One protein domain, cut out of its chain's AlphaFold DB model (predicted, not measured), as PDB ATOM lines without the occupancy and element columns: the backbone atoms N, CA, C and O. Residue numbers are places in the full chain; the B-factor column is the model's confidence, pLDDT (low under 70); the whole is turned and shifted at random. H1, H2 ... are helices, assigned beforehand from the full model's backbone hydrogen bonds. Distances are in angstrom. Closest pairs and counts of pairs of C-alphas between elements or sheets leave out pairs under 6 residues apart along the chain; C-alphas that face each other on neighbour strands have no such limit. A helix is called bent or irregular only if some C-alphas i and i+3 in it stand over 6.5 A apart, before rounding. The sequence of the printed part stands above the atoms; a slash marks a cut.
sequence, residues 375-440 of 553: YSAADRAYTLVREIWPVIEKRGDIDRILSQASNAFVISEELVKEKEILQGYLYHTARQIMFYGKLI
ATOM      1  N   TYR A 375      17.779  -3.756   7.479       95.56
ATOM      2  CA  TYR A 375      18.218  -4.167   8.808       95.56
ATOM      3  C   TYR A 375      19.437  -3.368   9.257       95.56
ATOM      4  O   TYR A 375      19.423  -2.804  10.346       95.56
ATOM      5  N   SER A 376      20.442  -3.230   8.386       95.19
ATOM      6  CA  SER A 376      21.610  -2.383   8.654       95.19
ATOM      7  C   SER A 376      21.207  -0.921   8.872       95.19
ATOM      8  O   SER A 376      21.737  -0.253   9.759       95.19
ATOM      9  N   ALA A 377      20.238  -0.421   8.100       96.31
ATOM     10  CA  ALA A 377      19.700   0.925   8.271       96.31
ATOM     11  C   ALA A 377      18.973   1.105   9.615       96.31
ATOM     12  O   ALA A 377      19.178   2.120  10.283       96.31
ATOM     13  N   ALA A 378      18.161   0.127  10.030       97.31
ATOM     14  CA  ALA A 378      17.464   0.136  11.316       97.31
ATOM     15  C   ALA A 378      18.441   0.045  12.501       97.31
ATOM     16  O   ALA A 378      18.330   0.838  13.433       97.31
ATOM     17  N   ASP A 379      19.449  -0.831  12.437       96.56
ATOM     18  CA  ASP A 379      20.505  -0.951  13.454       96.56
ATOM     19  C   ASP A 379      21.310   0.358  13.590       96.56
ATOM     20  O   ASP A 379      21.589   0.840  14.696       96.56
ATOM     21  N   ARG A 380      21.652   0.976  12.450       95.81
ATOM     22  CA  ARG A 380      22.320   2.285  12.396       95.81
ATOM     23  C   ARG A 380      21.450   3.377  13.010       95.81
ATOM     24  O   ARG A 380      21.949   4.179  13.799       95.81
ATOM     25  N   ALA A 381      20.164   3.409  12.668       97.69
ATOM     26  CA  ALA A 381      19.218   4.349  13.253       97.69
ATOM     27  C   ALA A 381      19.095   4.138  14.769       97.69
ATOM     28  O   ALA A 381      19.189   5.114  15.504       97.69
ATOM     29  N   TYR A 382      18.974   2.895  15.247       98.06
ATOM     30  CA  TYR A 382      18.911   2.572  16.677       98.06
ATOM     31  C   TYR A 382      20.130   3.084  17.441       98.06
ATOM     32  O   TYR A 382      19.981   3.776  18.448       98.06
ATOM     33  N   THR A 383      21.327   2.829  16.914       97.25
ATOM     34  CA  THR A 383      22.581   3.291  17.526       97.25
ATOM     35  C   THR A 383      22.599   4.812  17.689       97.25
ATOM     36  O   THR A 383      22.836   5.309  18.786       97.25
ATOM     37  N   LEU A 384      22.274   5.551  16.622       97.25
ATOM     38  CA  LEU A 384      22.245   7.017  16.640       97.25
ATOM     39  C   LEU A 384      21.140   7.573  17.544       97.25
ATOM     40  O   LEU A 384      21.346   8.579  18.219       97.25
ATOM     41  N   VAL A 385      19.966   6.940  17.547       97.81
ATOM     42  CA  VAL A 385      18.802   7.372  18.328       97.81
ATOM     43  C   VAL A 385      19.042   7.199  19.813       97.81
ATOM     44  O   VAL A 385      18.704   8.099  20.571       97.81
ATOM     45  N   ARG A 386      19.657   6.094  20.236       97.56
ATOM     46  CA  ARG A 386      19.939   5.826  21.651       97.56
ATOM     47  C   ARG A 386      20.765   6.938  22.305       97.56
ATOM     48  O   ARG A 386      20.537   7.262  23.465       97.56
ATOM     49  N   GLU A 387      21.677   7.553  21.557       96.81
ATOM     50  CA  GLU A 387      22.506   8.668  22.033       96.81
ATOM     51  C   GLU A 387      21.708   9.969  22.229       96.81
ATOM     52  O   GLU A 387      21.980  10.730  23.158       96.81
ATOM     53  N   ILE A 388      20.698  10.222  21.389       97.19
ATOM     54  CA  ILE A 388      19.880  11.450  21.426       97.19
ATOM     55  C   ILE A 388      18.532  11.270  22.136       97.19
ATOM     56  O   ILE A 388      17.868  12.262  22.448       97.19
ATOM     57  N   TRP A 389      18.126  10.030  22.428       97.38
ATOM     58  CA  TRP A 389      16.850   9.691  23.060       97.38
ATOM     59  C   TRP A 389      16.602  10.455  24.366       97.38
ATOM     60  O   TRP A 389      15.530  11.051  24.474       97.38
ATOM     61  N   PRO A 390      17.568  10.583  25.304       96.56
ATOM     62  CA  PRO A 390      17.335  11.315  26.553       96.56
ATOM     63  C   PRO A 390      16.956  12.791  26.354       96.56
ATOM     64  O   PRO A 390      16.264  13.369  27.192       96.56
ATOM     65  N   VAL A 391      17.413  13.415  25.260       95.62
ATOM     66  CA  VAL A 391      17.050  14.795  24.901       95.62
ATOM     67  C   VAL A 391      15.650  14.831  24.290       95.62
ATOM     68  O   VAL A 391      14.841  15.674  24.672       95.62
ATOM     69  N   ILE A 392      15.344  13.905  23.377       94.75
ATOM     70  CA  ILE A 392      14.039  13.818  22.701       94.75
ATOM     71  C   ILE A 392      12.916  13.525  23.703       94.75
ATOM     72  O   ILE A 392      11.897  14.216  23.700       94.75
ATOM     73  N   GLU A 393      13.112  12.529  24.567       94.81
ATOM     74  CA  GLU A 393      12.143  12.062  25.563       94.81
ATOM     75  C   GLU A 393      11.748  13.179  26.537       94.81
ATOM     76  O   GLU A 393      10.567  13.394  26.807       94.81
ATOM     77  N   LYS A 394      12.728  13.968  26.992       94.12
ATOM     78  CA  LYS A 394      12.516  15.100  27.908       94.12
ATOM     79  C   LYS A 394      12.061  16.385  27.212       94.12
ATOM     80  O   LYS A 394      11.963  17.416  27.873       94.12
ATOM     81  N   ARG A 395      11.811  16.348  25.897       88.88
ATOM     82  CA  ARG A 395      11.521  17.530  25.066       88.88
ATOM     83  C   ARG A 395      12.567  18.644  25.237       88.88
ATOM     84  O   ARG A 395      12.226  19.816  25.369       88.88
ATOM     85  N   GLY A 396      13.838  18.249  25.297       88.31
ATOM     86  CA  GLY A 396      14.976  19.156  25.407       88.31
ATOM     87  C   GLY A 396      15.284  19.893  24.101       88.31
ATOM     88  O   GLY A 396      14.521  19.843  23.141       88.31
ATOM     89  N   ASP A 397      16.431  20.571  24.062       91.12
ATOM     90  CA  ASP A 397      16.855  21.368  22.905       91.12
ATOM     91  C   ASP A 397      17.136  20.498  21.662       91.12
ATOM     92  O   ASP A 397      18.184  19.853  21.543       91.12
ATOM     93  N   ILE A 398      16.182  20.495  20.726       91.81
ATOM     94  CA  ILE A 398      16.257  19.738  19.472       91.81
ATOM     95  C   ILE A 398      17.314  20.261  18.503       91.81
ATOM     96  O   ILE A 398      17.809  19.481  17.689       91.81
ATOM     97  N   ASP A 399      17.706  21.533  18.589       92.69
ATOM     98  CA  ASP A 399      18.692  22.097  17.662       92.69
ATOM     99  C   ASP A 399      20.079  21.511  17.901       92.69
ATOM    100  O   ASP A 399      20.815  21.236  16.948       92.69
ATOM    101  N   ARG A 400      20.386  21.181  19.158       94.25
ATOM    102  CA  ARG A 400      21.621  20.488  19.538       94.25
ATOM    103  C   ARG A 400      21.743  19.090  18.921       94.25
ATOM    104  O   ARG A 400      22.858  18.642  18.663       94.25
ATOM    105  N   ILE A 401      20.628  18.396  18.697       95.12
ATOM    106  CA  ILE A 401      20.613  17.006  18.209       95.12
ATOM    107  C   ILE A 401      20.218  16.882  16.734       95.12
ATOM    108  O   ILE A 401      20.279  15.785  16.176       95.12
ATOM    109  N   LEU A 402      19.828  17.978  16.077       95.00
ATOM    110  CA  LEU A 402      19.239  17.945  14.737       95.00
ATOM    111  C   LEU A 402      20.172  17.334  13.685       95.00
ATOM    112  O   LEU A 402      19.714  16.580  12.827       95.00
ATOM    113  N   SER A 403      21.475  17.621  13.754       93.62
ATOM    114  CA  SER A 403      22.463  17.045  12.831       93.62
ATOM    115  C   SER A 403      22.546  15.522  12.975       93.62
ATOM    116  O   SER A 403      22.487  14.796  11.983       93.62
ATOM    117  N   GLN A 404      22.584  15.027  14.212       94.12
ATOM    118  CA  GLN A 404      22.629  13.597  14.497       94.12
ATOM    119  C   GLN A 404      21.314  12.899  14.129       94.12
ATOM    120  O   GLN A 404      21.334  11.866  13.460       94.12
ATOM    121  N   ALA A 405      20.169  13.502  14.462       96.12
ATOM    122  CA  ALA A 405      18.857  13.025  14.033       96.12
ATOM    123  C   ALA A 405      18.751  12.968  12.500       96.12
ATOM    124  O   ALA A 405      18.240  11.995  11.948       96.12
ATOM    125  N   SER A 406      19.310  13.959  11.801       95.62
ATOM    126  CA  SER A 406      19.351  14.005  10.336       95.62
ATOM    127  C   SER A 406      20.230  12.922   9.718       95.62
ATOM    128  O   SER A 406      20.065  12.658   8.534       95.62
ATOM    129  N   ASN A 407      21.130  12.274  10.464       94.88
ATOM    130  CA  ASN A 407      21.891  11.112   9.983       94.88
ATOM    131  C   ASN A 407      21.092   9.802  10.090       94.88
ATOM    132  O   ASN A 407      21.307   8.883   9.293       94.88
ATOM    133  N   ALA A 408      20.156   9.721  11.040       95.88
ATOM    134  CA  ALA A 408      19.258   8.578  11.209       95.88
ATOM    135  C   ALA A 408      18.015   8.687  10.308       95.88
ATOM    136  O   ALA A 408      17.600   7.707   9.684       95.88
ATOM    137  N   PHE A 409      17.444   9.888  10.203       96.25
ATOM    138  CA  PHE A 409      16.130  10.137   9.616       96.25
ATOM    139  C   PHE A 409      16.172  11.184   8.509       96.25
ATOM    140  O   PHE A 409      17.025  12.074   8.481       96.25
ATOM    141  N   VAL A 410      15.199  11.114   7.603       95.81
ATOM    142  CA  VAL A 410      14.937  12.196   6.655       95.81
ATOM    143  C   VAL A 410      14.099  13.281   7.322       95.81
ATOM    144  O   VAL A 410      12.943  13.057   7.667       95.81
ATOM    145  N   ILE A 411      14.673  14.476   7.441       93.62
ATOM    146  CA  ILE A 411      14.031  15.669   7.998       93.62
ATOM    147  C   ILE A 411      14.054  16.748   6.911       93.62
ATOM    148  O   ILE A 411      15.120  17.040   6.368       93.62
ATOM    149  N   SER A 412      12.891  17.300   6.547       88.56
ATOM    150  CA  SER A 412      12.801  18.338   5.509       88.56
ATOM    151  C   SER A 412      13.044  19.736   6.078       88.56
ATOM    152  O   SER A 412      12.822  19.981   7.264       88.56
ATOM    153  N   GLU A 413      13.464  20.678   5.231       87.94
ATOM    154  CA  GLU A 413      13.694  22.071   5.638       87.94
ATOM    155  C   GLU A 413      12.411  22.749   6.140       87.94
ATOM    156  O   GLU A 413      12.452  23.586   7.040       87.94
ATOM    157  N   GLU A 414      11.256  22.385   5.581       85.00
ATOM    158  CA  GLU A 414       9.943  22.863   6.018       85.00
ATOM    159  C   GLU A 414       9.631  22.393   7.435       85.00
ATOM    160  O   GLU A 414       9.133  23.179   8.236       85.00
ATOM    161  N   LEU A 415       9.963  21.141   7.763       87.81
ATOM    162  CA  LEU A 415       9.765  20.611   9.106       87.81
ATOM    163  C   LEU A 415      10.701  21.291  10.114       87.81
ATOM    164  O   LEU A 415      10.275  21.602  11.221       87.81
ATOM    165  N   VAL A 416      11.943  21.602   9.720       90.62
ATOM    166  CA  VAL A 416      12.901  22.339  10.567       90.62
ATOM    167  C   VAL A 416      12.374  23.721  10.974       90.62
ATOM    168  O   VAL A 416      12.631  24.180  12.089       90.62
ATOM    169  N   LYS A 417      11.605  24.374  10.095       89.12
ATOM    170  CA  LYS A 417      10.983  25.682  10.360       89.12
ATOM    171  C   LYS A 417       9.816  25.601  11.356       89.12
ATOM    172  O   LYS A 417       9.477  26.613  11.959       89.12
ATOM    173  N   GLU A 418       9.233  24.422  11.561       88.38
ATOM    174  CA  GLU A 418       8.043  24.195  12.391       88.38
ATOM    175  C   GLU A 418       8.407  23.404  13.663       88.38
ATOM    176  O   GLU A 418       8.104  22.216  13.793       88.38
ATOM    177  N   LYS A 419       9.081  24.064  14.617       88.12
ATOM    178  CA  LYS A 419       9.719  23.430  15.795       88.12
ATOM    179  C   LYS A 419       8.805  22.503  16.600       88.12
ATOM    180  O   LYS A 419       9.235  21.432  17.011       88.12
ATOM    181  N   GLU A 420       7.551  22.895  16.803       84.94
ATOM    182  CA  GLU A 420       6.579  22.097  17.562       84.94
ATOM    183  C   GLU A 420       6.268  20.761  16.868       84.94
ATOM    184  O   GLU A 420       6.252  19.710  17.510       84.94
ATOM    185  N   ILE A 421       6.099  20.774  15.541       88.69
ATOM    186  CA  ILE A 421       5.895  19.545  14.765       88.69
ATOM    187  C   ILE A 421       7.181  18.733  14.734       88.69
ATOM    188  O   ILE A 421       7.132  17.517  14.876       88.69
ATOM    189  N   LEU A 422       8.329  19.389  14.543       91.75
ATOM    190  CA  LEU A 422       9.625  18.722  14.524       91.75
ATOM    191  C   LEU A 422       9.858  17.940  15.820       91.75
ATOM    192  O   LEU A 422      10.284  16.791  15.757       91.75
ATOM    193  N   GLN A 423       9.516  18.522  16.974       92.62
ATOM    194  CA  GLN A 423       9.605  17.847  18.269       92.62
ATOM    195  C   GLN A 423       8.785  16.552  18.288       92.62
ATOM    196  O   GLN A 423       9.316  15.496  18.629       92.62
ATOM    197  N   GLY A 424       7.506  16.620  17.905       93.19
ATOM    198  CA  GLY A 424       6.634  15.444  17.855       93.19
ATOM    199  C   GLY A 424       7.112  14.416  16.828       93.19
ATOM    200  O   GLY A 424       7.202  13.227  17.124       93.19
ATOM    201  N   TYR A 425       7.527  14.874  15.648       94.75
ATOM    202  CA  TYR A 425       8.076  14.034  14.588       94.75
ATOM    203  C   TYR A 425       9.290  13.232  15.069       94.75
ATOM    204  O   TYR A 425       9.344  12.015  14.880       94.75
ATOM    205  N   LEU A 426      10.248  13.902  15.716       96.25
ATOM    206  CA  LEU A 426      11.433  13.264  16.283       96.25
ATOM    207  C   LEU A 426      11.063  12.305  17.412       96.25
ATOM    208  O   LEU A 426      11.567  11.186  17.422       96.25
ATOM    209  N   TYR A 427      10.154  12.700  18.306       96.56
ATOM    210  CA  TYR A 427       9.679  11.855  19.401       96.56
ATOM    211  C   TYR A 427       9.058  10.548  18.902       96.56
ATOM    212  O   TYR A 427       9.527   9.472  19.267       96.56
ATOM    213  N   HIS A 428       8.064  10.614  18.013       96.56
ATOM    214  CA  HIS A 428       7.390   9.414  17.511       96.56
ATOM    215  C   HIS A 428       8.298   8.547  16.633       96.56
ATOM    216  O   HIS A 428       8.181   7.322  16.654       96.56
ATOM    217  N   THR A 429       9.222   9.149  15.879       97.00
ATOM    218  CA  THR A 429      10.221   8.378  15.122       97.00
ATOM    219  C   THR A 429      11.172   7.647  16.067       97.00
ATOM    220  O   THR A 429      11.380   6.443  15.937       97.00
ATOM    221  N   ALA A 430      11.747   8.365  17.030       97.81
ATOM    222  CA  ALA A 430      12.729   7.815  17.950       97.81
ATOM    223  C   ALA A 430      12.115   6.751  18.867       97.81
ATOM    224  O   ALA A 430      12.733   5.712  19.061       97.81
ATOM    225  N   ARG A 431      10.877   6.945  19.344       98.00
ATOM    226  CA  ARG A 431      10.164   5.959  20.171       98.00
ATOM    227  C   ARG A 431       9.975   4.628  19.442       98.00
ATOM    228  O   ARG A 431      10.246   3.583  20.019       98.00
ATOM    229  N   GLN A 432       9.588   4.663  18.165       98.00
ATOM    230  CA  GLN A 432       9.492   3.459  17.329       98.00
ATOM    231  C   GLN A 432      10.847   2.742  17.188       98.00
ATOM    232  O   GLN A 432      10.920   1.522  17.286       98.00
ATOM    233  N   ILE A 433      11.938   3.491  17.007       98.44
ATOM    234  CA  ILE A 433      13.290   2.924  16.891       98.44
ATOM    235  C   ILE A 433      13.824   2.379  18.224       98.44
ATOM    236  O   ILE A 433      14.501   1.352  18.241       98.44
ATOM    237  N   MET A 434      13.516   3.025  19.347       98.50
ATOM    238  CA  MET A 434      13.835   2.489  20.673       98.50
ATOM    239  C   MET A 434      13.061   1.196  20.935       98.50
ATOM    240  O   MET A 434      13.637   0.230  21.432       98.50
ATOM    241  N   PHE A 435      11.789   1.141  20.528       98.44
ATOM    242  CA  PHE A 435      10.991  -0.078  20.607       98.44
ATOM    243  C   PHE A 435      11.549  -1.193  19.715       98.44
ATOM    244  O   PHE A 435      11.664  -2.324  20.174       98.44
ATOM    245  N   TYR A 436      12.003  -0.878  18.495       98.44
ATOM    246  CA  TYR A 436      12.755  -1.823  17.660       98.44
ATOM    247  C   TYR A 436      13.942  -2.428  18.425       98.44
ATOM    248  O   TYR A 436      14.065  -3.648  18.484       98.44
ATOM    249  N   GLY A 437      14.768  -1.598  19.074       98.19
ATOM    250  CA  GLY A 437      15.878  -2.063  19.913       98.19
ATOM    251  C   GLY A 437      15.432  -3.004  21.036       98.19
ATOM    252  O   GLY A 437      15.996  -4.087  21.187       98.19
ATOM    253  N   LYS A 438      14.359  -2.643  21.753       98.31
ATOM    254  CA  LYS A 438      13.754  -3.477  22.805       98.31
ATOM    255  C   LYS A 438      13.286  -4.837  22.275       98.31
ATOM    256  O   LYS A 438      13.508  -5.850  22.935       98.31
ATOM    257  N   LEU A 439      12.658  -4.883  21.097       98.31
ATOM    258  CA  LEU A 439      12.235  -6.138  20.464       98.31
ATOM    259  C   LEU A 439      13.441  -7.050  20.196       98.31
ATOM    260  O   LEU A 439      13.392  -8.235  20.523       98.31
ATOM    261  N   ILE A 440      14.542  -6.498  19.674       97.31
ATOM    262  CA  ILE A 440      15.772  -7.268  19.436       97.31
ATOM    263  C   ILE A 440      16.358  -7.800  20.749       97.31
ATOM    264  O   ILE A 440      16.728  -8.969  20.826       97.31
TER     265      ILE A 440
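AT A GLANCE: This is residues 375 to 440 of the 553 residues of an uncharacterized protein of Deltaproteobacteria bacterium (UniProt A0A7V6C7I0). One long, straight helix, H4, runs the length of the domain, and a kinked helix, H1, packs across it at a steep tilt. H2 folds back beside H1 as a helical hairpin, and the very short H3 makes a corner where the chain turns into H4. The printed part has 66 residues with four named helices, in the order H1, H2, H3, H4, and no named strand; the class is all helix. The whole is compact, with a radius of gyration of the C-alphas of 11.2 A, and its outline is elongated, 34 by 22 by 17 A.

HOW THE PARTS SIT: H4, residues 419 to 440, touches H1, residues 375 to 393, at a steep tilt of 55 degrees, opposite ways; their closest C-alphas, those of Tyr 382 and Ile 433, are 5.6 A apart. H1 has a kink of 61 degrees near residue 387 and is irregular, C-alphas 387 and 390 being 7.4 A apart. H2, residues 398 to 408, touches H1 at a shallow tilt of 9 degrees, opposite ways, a helical hairpin; the closest C-alphas, of Ala 381 and Ala 408, are 4.7 A apart. H2 is irregular too, with C-alphas 400 and 403 at 7.6 A. H2 and H4 are close but not clearly touching: the closest C-alphas, of Ile 398 and Gln 423, are 7.0 A apart. H3, residues 413 to 417, and H4 touch only at the corner, and only just, with 3 pairs of C-alphas within 8 A; H4 takes part with residues 421 to 422 alone, and the closest C-alphas are those of Leu 415 and Leu 422, 5.7 A. H3 is apart from H1 and from H2. Every O i to N i+4 pair is within hydrogen-bond range in H3 and H4, against 11 of 15 in H1 and 5 of 7 in H2.

IN THESE COORDINATES: H4 is 31.5 A long and ends at C-alpha 440 (15.772, -7.268, 19.436). H1, 24.1 A, begins at C-alpha 375 (18.218, -4.167, 8.808). H2 measures 14.2 A and H3 6.5 A.

THE WHOLE: The C-alphas of Lys 417 and Ile 440, the two farthest apart, are 34.5 A apart. The printed part has no cut, and the three links are tight. The mean pLDDT of the printed part is 94.6, and no printed residue is under 70.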